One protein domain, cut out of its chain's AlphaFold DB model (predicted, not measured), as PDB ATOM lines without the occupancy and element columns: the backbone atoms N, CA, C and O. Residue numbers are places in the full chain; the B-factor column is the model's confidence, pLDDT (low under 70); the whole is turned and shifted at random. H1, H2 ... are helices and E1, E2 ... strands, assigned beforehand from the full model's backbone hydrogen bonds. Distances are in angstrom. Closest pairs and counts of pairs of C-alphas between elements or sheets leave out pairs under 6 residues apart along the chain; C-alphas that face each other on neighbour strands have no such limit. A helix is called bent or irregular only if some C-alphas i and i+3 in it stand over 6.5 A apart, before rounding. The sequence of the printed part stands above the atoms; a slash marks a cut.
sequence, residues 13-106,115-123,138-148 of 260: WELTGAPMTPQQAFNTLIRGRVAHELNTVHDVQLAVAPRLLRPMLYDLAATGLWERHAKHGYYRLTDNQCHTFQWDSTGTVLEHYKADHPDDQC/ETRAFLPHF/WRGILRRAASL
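Overview. This is residues 13 to 106, 115 to 123 and 138 to 148 of the 260 residues of an uncharacterized protein of Streptomyces alboflavus (UniProt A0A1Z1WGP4). What does one see first? A strongly twisted sheet of five strands has H3 crossing one face and H2 on that same face at the edge strand E5; H1 packs on H3, and H4 packs on H3 at the end away from E1. What is it made of? The 114 printed residues include, along the chain, E1 H1 H2 H3 E2 E3 E4 E5 H4; the sheet's order is E1 E2 E3 E4 E5, antiparallel throughout, and the class is mixed, helices and strands. What is the outline? It is compact, with a radius of gyration of the C-alphas of 13.4 A, yet elongated, spanning 41 by 25 by 24 A.

Arrangement. How is the sheet joined? E1, residues 13 to 16, pairs with E2, residues 65 to 69, with N 14 and O 68 at 2.9 A. E2, E3 (residues 75 to 78), E4 (residues 83 to 87) and E5 (residues 93 to 99) form a meander, each the antiparallel neighbour of the one before, in three hairpins: N 65 and O 78 are 2.8 A apart, N 85 and O 77 2.8 A, N 84 and O 98 2.8 A, within hydrogen-bond range. What is on the sheet? H3, residues 49 to 63, runs across the strands at a height over the sheet of 9.5 A, 90 degrees from E3 on the local plane; H2, residues 32 to 42, runs along them at 6.2 A, 9 degrees from E5 on the local plane. What touches the hub, H3? H2 touches its residues 49 to 53 alone, about perpendicular at 85 degrees, the closest C-alphas being those of Ala 35 and Pro 50, 5.0 A; H1, residues 22 to 26, touches it at Pro 22 and Tyr 58, closest C-alphas 4.5 A apart. H4, residues 138 to 147, touches it at a steep tilt of 46 degrees, opposite ways, the closest C-alphas being those of Leu 52 and Trp 138, 5.6 A. How are the helix backbones? Every O i to N i+4 pair is within hydrogen-bond range in H1 and H4, against 6 of 7 in H2 and 6 of 11 in H3.

Along the chain. Where are the anchors? E1 begins at C-alpha 13 (-20.473, -17.414, 6.274), and H4 ends at C-alpha 147 (-47.466, 0.322, -0.892). How long are the longer elements? From first to last C-alpha, H3 is 21.0 A, E5 18.6 A, H2 16.5 A and H4 14.1 A; H3 is only just irregular, C-alphas 51 and 54 being 6.8 A apart.

Size, cuts and confidence. Where is the chain cut? Residues 107 to 114 and 124 to 137 are not printed, leaving C-alpha gaps of 19.1 A and 14.2 A. Where is confidence low? Residues 115 to 117 and 123 are under 70, against a mean pLDDT of 88.2 for the printed part. Are links long? Of the links printed whole, H2 to H3 is short and the others are tight; E5 to H4 is the link across the cut.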
ATOM      1  N   TRP A  13     -19.514 -16.686   7.092       91.00
ATOM      2  CA  TRP A  13     -20.473 -17.414   6.274       91.00
ATOM      3  C   TRP A  13     -19.722 -18.000   5.079       91.00
ATOM      4  O   TRP A  13     -18.878 -17.329   4.481       91.00
ATOM      5  N   GLU A  14     -19.970 -19.269   4.786       94.56
ATOM      6  CA  GLU A  14     -19.326 -19.995   3.697       94.56
ATOM      7  C   GLU A  14     -20.396 -20.477   2.727       94.56
ATOM      8  O   GLU A  14     -21.378 -21.090   3.146       94.56
ATOM      9  N   LEU A  15     -20.212 -20.191   1.437       94.12
ATOM     10  CA  LEU A  15     -21.116 -20.659   0.389       94.12
ATOM     11  C   LEU A  15     -21.216 -22.186   0.423       94.12
ATOM     12  O   LEU A  15     -20.211 -22.889   0.541       94.12
ATOM     13  N   THR A  16     -22.436 -22.693   0.302       93.38
ATOM     14  CA  THR A  16     -22.740 -24.125   0.307       93.38
ATOM     15  C   THR A  16     -23.785 -24.444  -0.756       93.38
ATOM     16  O   THR A  16     -24.523 -23.572  -1.209       93.38
ATOM     17  N   GLY A  17     -23.878 -25.717  -1.145       90.75
ATOM     18  CA  GLY A  17     -25.057 -26.204  -1.855       90.75
ATOM     19  C   GLY A  17     -26.309 -26.095  -0.981       90.75
ATOM     20  O   GLY A  17     -26.207 -26.052   0.250       90.75
ATOM     21  N   ALA A  18     -27.481 -26.074  -1.622       91.56
ATOM     22  CA  ALA A  18     -28.762 -26.047  -0.927       91.56
ATOM     23  C   ALA A  18     -28.867 -27.250   0.035       91.56
ATOM     24  O   ALA A  18     -28.788 -28.395  -0.417       91.56
ATOM     25  N   PRO A  19     -29.040 -27.026   1.352       90.88
ATOM     26  CA  PRO A  19     -29.130 -28.108   2.329       90.88
ATOM     27  C   PRO A  19     -30.491 -28.815   2.281       90.88
ATOM     28  O   PRO A  19     -30.674 -29.836   2.939       90.88
ATOM     29  N   MET A  20     -31.455 -28.259   1.540       93.12
ATOM     30  CA  MET A  20     -32.820 -28.754   1.440       93.12
ATOM     31  C   MET A  20     -33.452 -28.396   0.090       93.12
ATOM     32  O   MET A  20     -33.067 -27.419  -0.550       93.12
ATOM     33  N   THR A  21     -34.444 -29.177  -0.331       92.12
ATOM     34  CA  THR A  21     -35.243 -28.907  -1.533       92.12
ATOM     35  C   THR A  21     -36.271 -27.792  -1.293       92.12
ATOM     36  O   THR A  21     -36.637 -27.535  -0.141       92.12
ATOM     37  N   PRO A  22     -36.836 -27.179  -2.351       90.75
ATOM     38  CA  PRO A  22     -37.961 -26.245  -2.229       90.75
ATOM     39  C   PRO A  22     -39.138 -26.780  -1.407       90.75
ATOM     40  O   PRO A  22     -39.708 -26.064  -0.587       90.75
ATOM     41  N   GLN A  23     -39.479 -28.063  -1.557       89.50
ATOM     42  CA  GLN A  23     -40.548 -28.704  -0.785       89.50
ATOM     43  C   GLN A  23     -40.188 -28.824   0.702       89.50
ATOM     44  O   GLN A  23     -41.058 -28.681   1.560       89.50
ATOM     45  N   GLN A  24     -38.921 -29.092   1.030       90.81
ATOM     46  CA  GLN A  24     -38.452 -29.138   2.417       90.81
ATOM     47  C   GLN A  24     -38.419 -27.733   3.039       90.81
ATOM     48  O   GLN A  24     -38.886 -27.556   4.165       90.81
ATOM     49  N   ALA A  25     -37.972 -26.722   2.287       90.69
ATOM     50  CA  ALA A  25     -38.014 -25.325   2.713       90.69
ATOM     51  C   ALA A  25     -39.455 -24.861   2.965       90.69
ATOM     52  O   ALA A  25     -39.761 -24.323   4.029       90.69
ATOM     53  N   PHE A  26     -40.375 -25.172   2.047       89.00
ATOM     54  CA  PHE A  26     -41.798 -24.878   2.206       89.00
ATOM     55  C   PHE A  26     -42.395 -25.515   3.457       89.00
ATOM     56  O   PHE A  26     -43.273 -24.905   4.051       89.00
ATOM     57  N   ASN A  27     -41.934 -26.700   3.873       88.00
ATOM     58  CA  ASN A  27     -42.430 -27.432   5.045       88.00
ATOM     59  C   ASN A  27     -41.659 -27.143   6.344       88.00
ATOM     60  O   ASN A  27     -41.961 -27.738   7.378       88.00
ATOM     61  N   THR A  28     -40.685 -26.231   6.318       89.19
ATOM     62  CA  THR A  28     -39.912 -25.850   7.505       89.19
ATOM     63  C   THR A  28     -40.830 -25.381   8.637       89.19
ATOM     64  O   THR A  28     -41.868 -24.748   8.403       89.19
ATOM     65  N   LEU A  29     -40.443 -25.679   9.881       90.88
ATOM     66  CA  LEU A  29     -41.080 -25.097  11.056       90.88
ATOM     67  C   LEU A  29     -40.662 -23.636  11.157       90.88
ATOM     68  O   LEU A  29     -39.488 -23.330  11.334       90.88
ATOM     69  N   ILE A  30     -41.613 -22.720  11.052       91.31
ATOM     70  CA  ILE A  30     -41.308 -21.299  11.139       91.31
ATOM     71  C   ILE A  30     -41.617 -20.832  12.562       91.31
ATOM     72  O   ILE A  30     -42.643 -21.208  13.130       91.31
ATOM     73  N   ARG A  31     -40.735 -20.040  13.182       90.19
ATOM     74  CA  ARG A  31     -41.059 -19.394  14.465       90.19
ATOM     75  C   ARG A  31     -42.015 -18.224  14.247       90.19
ATOM     76  O   ARG A  31     -41.836 -17.448  13.317       90.19
ATOM     77  N   GLY A  32     -42.969 -18.029  15.163       83.31
ATOM     78  CA  GLY A  32     -43.959 -16.945  15.059       83.31
ATOM     79  C   GLY A  32     -43.339 -15.555  14.859       83.31
ATOM     80  O   GLY A  32     -43.835 -14.775  14.051       83.31
ATOM     81  N   ARG A  33     -42.190 -15.281  15.498       90.50
ATOM     82  CA  ARG A  33     -41.462 -14.006  15.359       90.50
ATOM     83  C   ARG A  33     -41.060 -13.657  13.923       90.50
ATOM     84  O   ARG A  33     -40.964 -12.483  13.610       90.50
ATOM     85  N   VAL A  34     -40.869 -14.647  13.051       92.56
ATOM     86  CA  VAL A  34     -40.421 -14.422  11.668       92.56
ATOM     87  C   VAL A  34     -41.476 -13.651  10.869       92.56
ATOM     88  O   VAL A  34     -41.144 -12.777  10.076       92.56
ATOM     89  N   ALA A  35     -42.764 -13.908  11.124       90.81
ATOM     90  CA  ALA A  35     -43.840 -13.133  10.510       90.81
ATOM     91  C   ALA A  35     -43.863 -11.680  11.012       90.81
ATOM     92  O   ALA A  35     -44.173 -10.775  10.242       90.81
ATOM     93  N   HIS A  36     -43.503 -11.450  12.280       90.00
ATOM     94  CA  HIS A  36     -43.365 -10.101  12.831       90.00
ATOM     95  C   HIS A  36     -42.153  -9.370  12.248       90.00
ATOM     96  O   HIS A  36     -42.263  -8.184  11.953       90.00
ATOM     97  N   GLU A  37     -41.028 -10.059  12.042       92.50
ATOM     98  CA  GLU A  37     -39.850  -9.502  11.363       92.50
ATOM     99  C   GLU A  37     -40.206  -9.087   9.927       92.50
ATOM    100  O   GLU A  37     -39.919  -7.959   9.536       92.50
ATOM    101  N   LEU A  38     -40.913  -9.938   9.172       92.50
ATOM    102  CA  LEU A  38     -41.360  -9.606   7.815       92.50
ATOM    103  C   LEU A  38     -42.342  -8.433   7.784       92.50
ATOM    104  O   LEU A  38     -42.186  -7.532   6.965       92.50
ATOM    105  N   ASN A  39     -43.320  -8.419   8.696       90.50
ATOM    106  CA  ASN A  39     -44.205  -7.271   8.868       90.50
ATOM    107  C   ASN A  39     -43.395  -5.993   9.128       90.50
ATOM    108  O   ASN A  39     -43.527  -5.034   8.387       90.50
ATOM    109  N   THR A  40     -42.506  -6.009  10.120       89.25
ATOM    110  CA  THR A  40     -41.763  -4.816  10.554       89.25
ATOM    111  C   THR A  40     -40.875  -4.250   9.448       89.25
ATOM    112  O   THR A  40     -40.819  -3.039   9.271       89.25
ATOM    113  N   VAL A  41     -40.172  -5.110   8.704       90.81
ATOM    114  CA  VAL A  41     -39.229  -4.661   7.668       90.81
ATOM    115  C   VAL A  41     -39.948  -4.052   6.461       90.81
ATOM    116  O   VAL A  41     -39.464  -3.072   5.903       90.81
ATOM    117  N   HIS A  42     -41.103  -4.599   6.074       89.81
ATOM    118  CA  HIS A  42     -41.835  -4.159   4.879       89.81
ATOM    119  C   HIS A  42     -43.093  -3.330   5.186       89.81
ATOM    120  O   HIS A  42     -43.807  -2.941   4.262       89.81
ATOM    121  N   ASP A  43     -43.379  -3.084   6.465       88.88
ATOM    122  CA  ASP A  43     -44.602  -2.442   6.965       88.88
ATOM    123  C   ASP A  43     -45.874  -3.072   6.352       88.88
ATOM    124  O   ASP A  43     -46.743  -2.388   5.802       88.88
ATOM    125  N   VAL A  44     -45.959  -4.411   6.350       88.50
ATOM    126  CA  VAL A  44     -47.033  -5.176   5.677       88.50
ATOM    127  C   VAL A  44     -48.034  -5.800   6.641       88.50
ATOM    128  O   VAL A  44     -47.718  -6.202   7.747       88.50
ATOM    129  N   GLN A  45     -49.278  -5.982   6.201       84.62
ATOM    130  CA  GLN A  45     -50.369  -6.427   7.075       84.62
ATOM    131  C   GLN A  45     -50.052  -7.745   7.805       84.62
ATOM    132  O   GLN A  45     -49.629  -8.716   7.178       84.62
ATOM    133  N   LEU A  46     -50.389  -7.850   9.100       76.19
ATOM    134  CA  LEU A  46     -50.316  -9.125   9.842       76.19
ATOM    135  C   LEU A  46     -51.200 -10.225   9.230       76.19
ATOM    136  O   LEU A  46     -50.937 -11.405   9.431       76.19
ATOM    137  N   ALA A  47     -52.234  -9.865   8.464       84.00
ATOM    138  CA  ALA A  47     -53.020 -10.828   7.695       84.00
ATOM    139  C   ALA A  47     -52.267 -11.398   6.473       84.00
ATOM    140  O   ALA A  47     -52.618 -12.475   5.992       84.00
ATOM    141  N   VAL A  48     -51.257 -10.679   5.972       89.62
ATOM    142  CA  VAL A  48     -50.487 -10.996   4.761       89.62
ATOM    143  C   VAL A  48     -49.144 -11.629   5.118       89.62
ATOM    144  O   VAL A  48     -48.827 -12.692   4.590       89.62
ATOM    145  N   ALA A  49     -48.384 -11.038   6.045       90.50
ATOM    146  CA  ALA A  49     -47.015 -11.458   6.357       90.50
ATOM    147  C   ALA A  49     -46.857 -12.972   6.619       90.50
ATOM    148  O   ALA A  49     -46.010 -13.601   5.978       90.50
ATOM    149  N   PRO A  50     -47.694 -13.617   7.460       89.44
ATOM    150  CA  PRO A  50     -47.564 -15.047   7.729       89.44
ATOM    151  C   PRO A  50     -47.828 -15.920   6.496       89.44
ATOM    152  O   PRO A  50     -47.350 -17.051   6.435       89.44
ATOM    153  N   ARG A  51     -48.582 -15.406   5.517       90.38
ATOM    154  CA  ARG A  51     -48.957 -16.125   4.295       90.38
ATOM    155  C   ARG A  51     -47.901 -16.066   3.197       90.38
ATOM    156  O   ARG A  51     -47.918 -16.906   2.304       90.38
ATOM    157  N   LEU A  52     -46.981 -15.104   3.270       91.44
ATOM    158  CA  LEU A  52     -45.912 -14.925   2.284       91.44
ATOM    159  C   LEU A  52     -44.703 -15.824   2.545       91.44
ATOM    160  O   LEU A  52     -44.034 -16.233   1.601       91.44
ATOM    161  N   LEU A  53     -44.448 -16.181   3.808       92.00
ATOM    162  CA  LEU A  53     -43.221 -16.876   4.210       92.00
ATOM    163  C   LEU A  53     -43.010 -18.200   3.470       92.00
ATOM    164  O   LEU A  53     -41.949 -18.420   2.904       92.00
ATOM    165  N   ARG A  54     -44.005 -19.093   3.435       90.62
ATOM    166  CA  ARG A  54     -43.837 -20.401   2.770       90.62
ATOM    167  C   ARG A  54     -43.667 -20.280   1.244       90.62
ATOM    168  O   ARG A  54     -42.746 -20.907   0.725       90.62
ATOM    169  N   PRO A  55     -44.476 -19.476   0.528       89.75
ATOM    170  CA  PRO A  55     -44.227 -19.147  -0.878       89.75
ATOM    171  C   PRO A  55     -42.824 -18.582  -1.146       89.75
ATOM    172  O   PRO A  55     -42.164 -19.033  -2.081       89.75
ATOM    173  N   MET A  56     -42.342 -17.659  -0.304       91.25
ATOM    174  CA  MET A  56     -40.979 -17.120  -0.393       91.25
ATOM    175  C   MET A  56     -39.934 -18.219  -0.239       91.25
ATOM    176  O   MET A  56     -39.040 -18.338  -1.066       91.25
ATOM    177  N   LEU A  57     -40.053 -19.051   0.797       91.56
ATOM    178  CA  LEU A  57     -39.110 -20.139   1.049       91.56
ATOM    179  C   LEU A  57     -39.062 -21.143  -0.101       91.56
ATOM    180  O   LEU A  57     -37.979 -21.592  -0.456       91.56
ATOM    181  N   TYR A  58     -40.210 -21.493  -0.683       89.31
ATOM    182  CA  TYR A  58     -40.263 -22.418  -1.815       89.31
ATOM    183  C   TYR A  58     -39.519 -21.857  -3.033       89.31
ATOM    184  O   TYR A  58     -38.649 -22.525  -3.589       89.31
ATOM    185  N   ASP A  59     -39.825 -20.617  -3.414       87.56
ATOM    186  CA  ASP A  59     -39.239 -19.955  -4.583       87.56
ATOM    187  C   ASP A  59     -37.737 -19.668  -4.395       87.56
ATOM    188  O   ASP A  59     -36.896 -19.988  -5.240       87.56
ATOM    189  N   LEU A  60     -37.372 -19.122  -3.235       90.56
ATOM    190  CA  LEU A  60     -35.997 -18.732  -2.944       90.56
ATOM    191  C   LEU A  60     -35.097 -19.930  -2.662       90.56
ATOM    192  O   LEU A  60     -33.918 -19.871  -2.982       90.56
ATOM    193  N   ALA A  61     -35.603 -21.041  -2.119       91.19
ATOM    194  CA  ALA A  61     -34.769 -22.226  -1.915       91.19
ATOM    195  C   ALA A  61     -34.224 -22.796  -3.235       91.19
ATOM    196  O   ALA A  61     -33.154 -23.405  -3.228       91.19
ATOM    197  N   ALA A  62     -34.940 -22.585  -4.348       87.00
ATOM    198  CA  ALA A  62     -34.517 -23.002  -5.681       87.00
ATOM    199  C   ALA A  62     -33.505 -22.046  -6.335       87.00
ATOM    200  O   ALA A  62     -32.710 -22.482  -7.164       87.00
ATOM    201  N   THR A  63     -33.554 -20.752  -6.006       87.44
ATOM    202  CA  THR A  63     -32.883 -19.686  -6.776       87.44
ATOM    203  C   THR A  63     -31.869 -18.867  -5.978       87.44
ATOM    204  O   THR A  63     -31.002 -18.222  -6.565       87.44
ATOM    205  N   GLY A  64     -31.973 -18.874  -4.651       90.88
ATOM    206  CA  GLY A  64     -31.154 -18.078  -3.751       90.88
ATOM    207  C   GLY A  64     -29.786 -18.686  -3.456       90.88
ATOM    208  O   GLY A  64     -29.477 -19.835  -3.781       90.88
ATOM    209  N   LEU A  65     -28.957 -17.882  -2.799       94.50
ATOM    210  CA  LEU A  65     -27.628 -18.257  -2.343       94.50
ATOM    211  C   LEU A  65     -27.708 -18.858  -0.944       94.50
ATOM    212  O   LEU A  65     -28.210 -18.231  -0.010       94.50
ATOM    213  N   TRP A  66     -27.174 -20.067  -0.808       94.94
ATOM    214  CA  TRP A  66     -27.083 -20.756   0.468       94.94
ATOM    215  C   TRP A  66     -25.698 -20.590   1.077       94.94
ATOM    216  O   TRP A  66     -24.670 -20.826   0.440       94.94
ATOM    217  N   GLU A  67     -25.681 -20.234   2.352       95.31
ATOM    218  CA  GLU A  67     -24.467 -20.116   3.143       95.31
ATOM    219  C   GLU A  67     -24.613 -20.868   4.459       95.31
ATOM    220  O   GLU A  67     -25.689 -20.938   5.057       95.31
ATOM    221  N   ARG A  68     -23.501 -21.410   4.945       94.50
ATOM    222  CA  ARG A  68     -23.412 -22.065   6.244       94.50
ATOM    223  C   ARG A  68     -22.469 -21.293   7.146       94.50
ATOM    224  O   ARG A  68     -21.373 -20.896   6.756       94.50
ATOM    225  N   HIS A  69     -22.882 -21.100   8.386       93.38
ATOM    226  CA  HIS A  69     -22.047 -20.493   9.399       93.38
ATOM    227  C   HIS A  69     -20.953 -21.483   9.832       93.38
ATOM    228  O   HIS A  69     -21.252 -22.466  10.512       93.38
ATOM    229  N   ALA A  70     -19.679 -21.175   9.561       88.56
ATOM    230  CA  ALA A  70     -18.553 -22.102   9.758       88.56
ATOM    231  C   ALA A  70     -18.441 -22.679  11.186       88.56
ATOM    232  O   ALA A  70     -18.140 -23.853  11.378       88.56
ATOM    233  N   LYS A  71     -18.709 -21.854  12.210       87.62
ATOM    234  CA  LYS A  71     -18.595 -22.247  13.628       87.62
ATOM    235  C   LYS A  71     -19.855 -22.866  14.248       87.62
ATOM    236  O   LYS A  71     -19.740 -23.761  15.077       87.62
ATOM    237  N   HIS A  72     -21.034 -22.342  13.923       87.12
ATOM    238  CA  HIS A  72     -22.279 -22.668  14.626       87.12
ATOM    239  C   HIS A  72     -23.233 -23.538  13.802       87.12
ATOM    240  O   HIS A  72     -24.233 -24.008  14.330       87.12
ATOM    241  N   GLY A  73     -22.933 -23.771  12.523       87.62
ATOM    242  CA  GLY A  73     -23.720 -24.655  11.670       87.62
ATOM    243  C   GLY A  73     -25.069 -24.096  11.218       87.62
ATOM    244  O   GLY A  73     -25.781 -24.819  10.534       87.62
ATOM    245  N   TYR A  74     -25.411 -22.846  11.553       93.94
ATOM    246  CA  TYR A  74     -26.594 -22.156  11.028       93.94
ATOM    247  C   TYR A  74     -26.570 -22.090   9.503       93.94
ATOM    248  O   TYR A  74     -25.500 -21.928   8.911       93.94
ATOM    249  N   TYR A  75     -27.747 -22.139   8.888       94.56
ATOM    250  CA  TYR A  75     -27.906 -21.912   7.454       94.56
ATOM    251  C   TYR A  75     -28.542 -20.554   7.201       94.56
ATOM    252  O   TYR A  75     -29.435 -20.130   7.936       94.56
ATOM    253  N   ARG A  76     -28.088 -19.890   6.144       95.12
ATOM    254  CA  ARG A  76     -28.663 -18.659   5.624       95.12
ATOM    255  C   ARG A  76     -29.019 -18.856   4.157       95.12
ATOM    256  O   ARG A  76     -28.228 -19.428   3.413       95.12
ATOM    257  N   LEU A  77     -30.198 -18.381   3.774       95.50
ATOM    258  CA  LEU A  77     -30.641 -18.258   2.391       95.50
ATOM    259  C   LEU A  77     -30.814 -16.777   2.093       95.50
ATOM    260  O   LEU A  77     -31.631 -16.128   2.745       95.50
ATOM    261  N   THR A  78     -30.079 -16.265   1.117       92.38
ATOM    262  CA  THR A  78     -30.189 -14.876   0.673       92.38
ATOM    263  C   THR A  78     -30.597 -14.849  -0.794       92.38
ATOM    264  O   THR A  78     -30.000 -15.542  -1.619       92.38
ATOM    265  N   ASP A  79     -31.642 -14.092  -1.124       87.81
ATOM    266  CA  ASP A  79     -31.990 -13.841  -2.519       87.81
ATOM    267  C   ASP A  79     -31.084 -12.763  -3.129       87.81
ATOM    268  O   ASP A  79     -30.302 -12.101  -2.451       87.81
ATOM    269  N   ASN A  80     -31.140 -12.616  -4.447       76.31
ATOM    270  CA  ASN A  80     -30.341 -11.630  -5.170       76.31
ATOM    271  C   ASN A  80     -30.902 -10.198  -5.084       76.31
ATOM    272  O   ASN A  80     -30.395  -9.319  -5.782       76.31
ATOM    273  N   GLN A  81     -31.958  -9.971  -4.300       77.00
ATOM    274  CA  GLN A  81     -32.630  -8.682  -4.192       77.00
ATOM    275  C   GLN A  81     -32.326  -8.044  -2.839       77.00
ATOM    276  O   GLN A  81     -31.624  -7.040  -2.789       77.00
ATOM    277  N   CYS A  82     -32.823  -8.633  -1.754       84.56
ATOM    278  CA  CYS A  82     -32.677  -8.089  -0.406       84.56
ATOM    279  C   CYS A  82     -33.061  -9.056   0.718       84.56
ATOM    280  O   CYS A  82     -32.779  -8.762   1.877       84.56
ATOM    281  N   HIS A  83     -33.716 -10.181   0.431       91.81
ATOM    282  CA  HIS A  83     -34.315 -11.038   1.446       91.81
ATOM    283  C   HIS A  83     -33.325 -12.058   1.978       91.81
ATOM    284  O   HIS A  83     -32.650 -12.753   1.224       91.81
ATOM    285  N   THR A  84     -33.293 -12.201   3.297       94.81
ATOM    286  CA  THR A  84     -32.438 -13.148   3.998       94.81
ATOM    287  C   THR A  84     -33.232 -13.929   5.034       94.81
ATOM    288  O   THR A  84     -33.831 -13.364   5.946       94.81
ATOM    289  N   PHE A  85     -33.162 -15.250   4.938       96.56
ATOM    290  CA  PHE A  85     -33.721 -16.197   5.893       96.56
ATOM    291  C   PHE A  85     -32.598 -16.926   6.626       96.56
ATOM    292  O   PHE A  85     -31.590 -17.283   6.019       96.56
ATOM    293  N   GLN A  86     -32.765 -17.170   7.925       95.62
ATOM    294  CA  GLN A  86     -31.794 -17.901   8.736       95.62
ATOM    295  C   GLN A  86     -32.466 -19.031   9.514       95.62
ATOM    296  O   GLN A  86     -33.416 -18.806  10.269       95.62
ATOM    297  N   TRP A  87     -31.915 -20.231   9.372       95.31
ATOM    298  CA  TRP A  87     -32.312 -21.422  10.109       95.31
ATOM    299  C   TRP A  87     -31.419 -21.635  11.320       95.31
ATOM    300  O   TRP A  87     -30.279 -21.160  11.372       95.31
ATOM    301  N   ASP A  88     -31.938 -22.410  12.263       91.75
ATOM    302  CA  ASP A  88     -31.168 -22.987  13.350       91.75
ATOM    303  C   ASP A  88     -30.051 -23.924  12.835       91.75
ATOM    304  O   ASP A  88     -29.929 -24.224  11.645       91.75
ATOM    305  N   SER A  89     -29.198 -24.401  13.743       88.31
ATOM    306  CA  SER A  89     -28.062 -25.258  13.381       88.31
ATOM    307  C   SER A  89     -28.472 -26.635  12.851       88.31
ATOM    308  O   SER A  89     -27.641 -27.334  12.271       88.31
ATOM    309  N   THR A  90     -29.723 -27.051  13.074       86.38
ATOM    310  CA  THR A  90     -30.262 -28.314  12.551       86.38
ATOM    311  C   THR A  90     -30.854 -28.168  11.148       86.38
ATOM    312  O   THR A  90     -31.052 -29.174  10.472       86.38
ATOM    313  N   GLY A  91     -31.115 -26.935  10.693       85.00
ATOM    314  CA  GLY A  91     -31.781 -26.666   9.420       85.00
ATOM    315  C   GLY A  91     -33.275 -27.003   9.433       85.00
ATOM    316  O   GLY A  91     -33.874 -27.111   8.368       85.00
ATOM    317  N   THR A  92     -33.883 -27.188  10.609       87.56
ATOM    318  CA  THR A  92     -35.291 -27.612  10.736       87.56
ATOM    319  C   THR A  92     -36.228 -26.474  11.118       87.56
ATOM    320  O   THR A  92     -37.421 -26.530  10.801       87.56
ATOM    321  N   VAL A  93     -35.699 -25.438  11.777       91.75
ATOM    322  CA  VAL A  93     -36.483 -24.304  12.264       91.75
ATOM    323  C   VAL A  93     -35.986 -23.022  11.617       91.75
ATOM    324  O   VAL A  93     -34.826 -22.652  11.780       91.75
ATOM    325  N   LEU A  94     -36.882 -22.313  10.931       94.06
ATOM    326  CA  LEU A  94     -36.626 -20.954  10.479       94.06
ATOM    327  C   LEU A  94     -36.734 -20.002  11.672       94.06
ATOM    328  O   LEU A  94     -37.790 -19.869  12.302       94.06
ATOM    329  N   GLU A  95     -35.619 -19.351  11.980       94.50
ATOM    330  CA  GLU A  95     -35.446 -18.557  13.187       94.50
ATOM    331  C   GLU A  95     -35.493 -17.061  12.933       94.50
ATOM    332  O   GLU A  95     -35.981 -16.349  13.811       94.50
ATOM    333  N   HIS A  96     -34.983 -16.594  11.794       95.44
ATOM    334  CA  HIS A  96     -34.953 -15.172  11.482       95.44
ATOM    335  C   HIS A  96     -35.250 -14.886  10.021       95.44
ATOM    336  O   HIS A  96     -34.882 -15.650   9.126       95.44
ATOM    337  N   TYR A  97     -35.843 -13.722   9.814       95.12
ATOM    338  CA  TYR A  97     -35.957 -13.036   8.548       95.12
ATOM    339  C   TYR A  97     -35.359 -11.634   8.654       95.12
ATOM    340  O   TYR A  97     -35.480 -10.960   9.678       95.12
ATOM    341  N   LYS A  98     -34.698 -11.200   7.584       93.38
ATOM    342  CA  LYS A  98     -34.178  -9.845   7.411       93.38
ATOM    343  C   LYS A  98     -34.348  -9.432   5.956       93.38
ATOM    344  O   LYS A  98     -34.248 -10.281   5.072       93.38
ATOM    345  N   ALA A  99     -34.515  -8.138   5.726       91.25
ATOM    346  CA  ALA A  99     -34.260  -7.550   4.423       91.25
ATOM    347  C   ALA A  99     -33.478  -6.246   4.576       91.25
ATOM    348  O   ALA A  99     -33.573  -5.586   5.613       91.25
ATOM    349  N   ASP A 100     -32.689  -5.905   3.561       85.25
ATOM    350  CA  ASP A 100     -31.851  -4.697   3.575       85.25
ATOM    351  C   ASP A 100     -32.670  -3.403   3.434       85.25
ATOM    352  O   ASP A 100     -32.227  -2.334   3.852       85.25
ATOM    353  N   HIS A 101     -33.874  -3.499   2.865       82.19
ATOM    354  CA  HIS A 101     -34.793  -2.385   2.666       82.19
ATOM    355  C   HIS A 101     -36.259  -2.865   2.645       82.19
ATOM    356  O   HIS A 101     -36.520  -4.045   2.379       82.19
ATOM    357  N   PRO A 102     -37.225  -1.952   2.854       82.12
ATOM    358  CA  PRO A 102     -38.635  -2.174   2.527       82.12
ATOM    359  C   PRO A 102     -38.843  -2.588   1.056       82.12
ATOM    360  O   PRO A 102     -38.017  -2.279   0.195       82.12
ATOM    361  N   ASP A 103     -39.928  -3.305   0.730       80.81
ATOM    362  CA  ASP A 103     -40.079  -3.899  -0.621       80.81
ATOM    363  C   ASP A 103     -40.420  -2.842  -1.684       80.81
ATOM    364  O   ASP A 103     -39.997  -2.944  -2.834       80.81
ATOM    365  N   ASP A 104     -41.113  -1.777  -1.279       72.75
ATOM    366  CA  ASP A 104     -41.412  -0.596  -2.095       72.75
ATOM    367  C   ASP A 104     -40.161   0.232  -2.444       72.75
ATOM    368  O   ASP A 104     -40.205   1.071  -3.342       72.75
ATOM    369  N   GLN A 105     -39.032  -0.034  -1.781       77.75
ATOM    370  CA  GLN A 105     -37.728   0.583  -2.042       77.75
ATOM    371  C   GLN A 105     -36.767  -0.357  -2.786       77.75
ATOM    372  O   GLN A 105     -35.594  -0.026  -2.969       77.75
ATOM    373  N   CYS A 106     -37.240  -1.529  -3.228       77.25
ATOM    374  CA  CYS A 106     -36.406  -2.498  -3.926       77.25
ATOM    375  C   CYS A 106     -35.985  -1.988  -5.317       77.25
ATOM    376  O   CYS A 106     -36.850  -1.709  -6.148       77.25
ATOM    377  N   GLU A 115     -51.122 -11.438  -9.566       69.19
ATOM    378  CA  GLU A 115     -51.432 -12.854  -9.410       69.19
ATOM    379  C   GLU A 115     -52.590 -13.057  -8.426       69.19
ATOM    380  O   GLU A 115     -52.421 -13.408  -7.260       69.19
ATOM    381  N   THR A 116     -53.821 -12.898  -8.918       64.88
ATOM    382  CA  THR A 116     -55.047 -13.142  -8.132       64.88
ATOM    383  C   THR A 116     -55.257 -14.610  -7.749       64.88
ATOM    384  O   THR A 116     -56.106 -14.910  -6.910       64.88
ATOM    385  N   ARG A 117     -54.477 -15.523  -8.340       67.94
ATOM    386  CA  ARG A 117     -54.516 -16.977  -8.110       67.94
ATOM    387  C   ARG A 117     -53.327 -17.494  -7.295       67.94
ATOM    388  O   ARG A 117     -53.078 -18.695  -7.295       67.94
ATOM    389  N   ALA A 118     -52.592 -16.604  -6.630       76.38
ATOM    390  CA  ALA A 118     -51.438 -16.996  -5.836       76.38
ATOM    391  C   ALA A 118     -51.837 -17.931  -4.684       76.38
ATOM    392  O   ALA A 118     -52.771 -17.650  -3.927       76.38
ATOM    393  N   PHE A 119     -51.101 -19.033  -4.534       79.38
ATOM    394  CA  PHE A 119     -51.282 -19.954  -3.416       79.38
ATOM    395  C   PHE A 119     -50.624 -19.391  -2.152       79.38
ATOM    396  O   PHE A 119     -49.401 -19.430  -2.006       79.38
ATOM    397  N   LEU A 120     -51.446 -18.880  -1.230       82.62
ATOM    398  CA  LEU A 120     -51.009 -18.184  -0.015       82.62
ATOM    399  C   LEU A 120     -51.546 -18.853   1.261       82.62
ATOM    400  O   LEU A 120     -52.525 -18.378   1.864       82.62
ATOM    401  N   PRO A 121     -50.946 -19.981   1.680       80.38
ATOM    402  CA  PRO A 121     -51.396 -20.713   2.852       80.38
ATOM    403  C   PRO A 121     -51.186 -19.876   4.109       80.38
ATOM    404  O   PRO A 121     -50.219 -19.128   4.213       80.38
ATOM    405  N   HIS A 122     -52.075 -20.019   5.094       75.81
ATOM    406  CA  HIS A 122     -51.793 -19.482   6.423       75.81
ATOM    407  C   HIS A 122     -50.515 -20.119   6.988       75.81
ATOM    408  O   HIS A 122     -50.063 -21.174   6.533       75.81
ATOM    409  N   PHE A 123     -49.969 -19.493   8.027       67.75
ATOM    410  CA  PHE A 123     -49.012 -20.107   8.936       67.75
ATOM    411  C   PHE A 123     -49.675 -21.274   9.678       67.75
ATOM    412  O   PHE A 123     -50.074 -21.164  10.832       67.75
ATOM    413  N   TRP A 138     -45.882 -14.041  -4.455       86.81
ATOM    414  CA  TRP A 138     -45.573 -13.470  -3.154       86.81
ATOM    415  C   TRP A 138     -44.927 -12.095  -3.285       86.81
ATOM    416  O   TRP A 138     -45.259 -11.217  -2.500       86.81
ATOM    417  N   ARG A 139     -44.087 -11.869  -4.309       86.38
ATOM    418  CA  ARG A 139     -43.467 -10.558  -4.567       86.38
ATOM    419  C   ARG A 139     -44.515  -9.489  -4.860       86.38
ATOM    420  O   ARG A 139     -44.444  -8.398  -4.313       86.38
ATOM    421  N   GLY A 140     -45.522  -9.798  -5.681       84.12
ATOM    422  CA  GLY A 140     -46.559  -8.819  -6.030       84.12
ATOM    423  C   GLY A 140     -47.485  -8.499  -4.883       84.12
ATOM    424  O   GLY A 140     -47.915  -7.358  -4.720       84.12
ATOM    425  N   ILE A 141     -47.740  -9.493  -4.043       88.69
ATOM    426  CA  ILE A 141     -48.554  -9.316  -2.852       88.69
ATOM    427  C   ILE A 141     -47.766  -8.566  -1.777       88.69
ATOM    428  O   ILE A 141     -48.326  -7.647  -1.188       88.69
ATOM    429  N   LEU A 142     -46.478  -8.875  -1.579       89.56
ATOM    430  CA  LEU A 142     -45.585  -8.148  -0.674       89.56
ATOM    431  C   LEU A 142     -45.478  -6.674  -1.076       89.56
ATOM    432  O   LEU A 142     -45.745  -5.803  -0.251       89.56
ATOM    433  N   ARG A 143     -45.184  -6.394  -2.350       87.56
ATOM    434  CA  ARG A 143     -45.058  -5.023  -2.857       87.56
ATOM    435  C   ARG A 143     -46.333  -4.227  -2.679       87.56
ATOM    436  O   ARG A 143     -46.322  -3.120  -2.151       87.56
ATOM    437  N   ARG A 144     -47.457  -4.814  -3.089       88.00
ATOM    438  CA  ARG A 144     -48.758  -4.167  -2.963       88.00
ATOM    439  C   ARG A 144     -49.130  -3.943  -1.501       88.00
ATOM    440  O   ARG A 144     -49.667  -2.895  -1.169       88.00
ATOM    441  N   ALA A 145     -48.842  -4.901  -0.625       90.38
ATOM    442  CA  ALA A 145     -49.033  -4.756   0.813       90.38
ATOM    443  C   ALA A 145     -48.198  -3.600   1.387       90.38
ATOM    444  O   ALA A 145     -48.722  -2.806   2.173       90.38
ATOM    445  N   ALA A 146     -46.938  -3.486   0.958       89.94
ATOM    446  CA  ALA A 146     -46.011  -2.443   1.382       89.94
ATOM    447  C   ALA A 146     -46.440  -1.055   0.879       89.94
ATOM    448  O   ALA A 146     -46.359  -0.087   1.627       89.94
ATOM    449  N   SER A 147     -47.009  -0.953  -0.324       88.94
ATOM    450  CA  SER A 147     -47.466   0.322  -0.892       88.94
ATOM    451  C   SER A 147     -48.853   0.774  -0.417       88.94
ATOM    452  O   SER A 147     -49.305   1.864  -0.769       88.94
ATOM    453  N   LEU A 148     -49.596  -0.071   0.305       90.31
ATOM    454  CA  LEU A 148     -50.935   0.287   0.772       90.31
ATOM    455  C   LEU A 148     -50.873   1.335   1.890       90.31
ATOM    456  O   LEU A 148     -50.066   1.197   2.808       90.31
TER     457      LEU A 148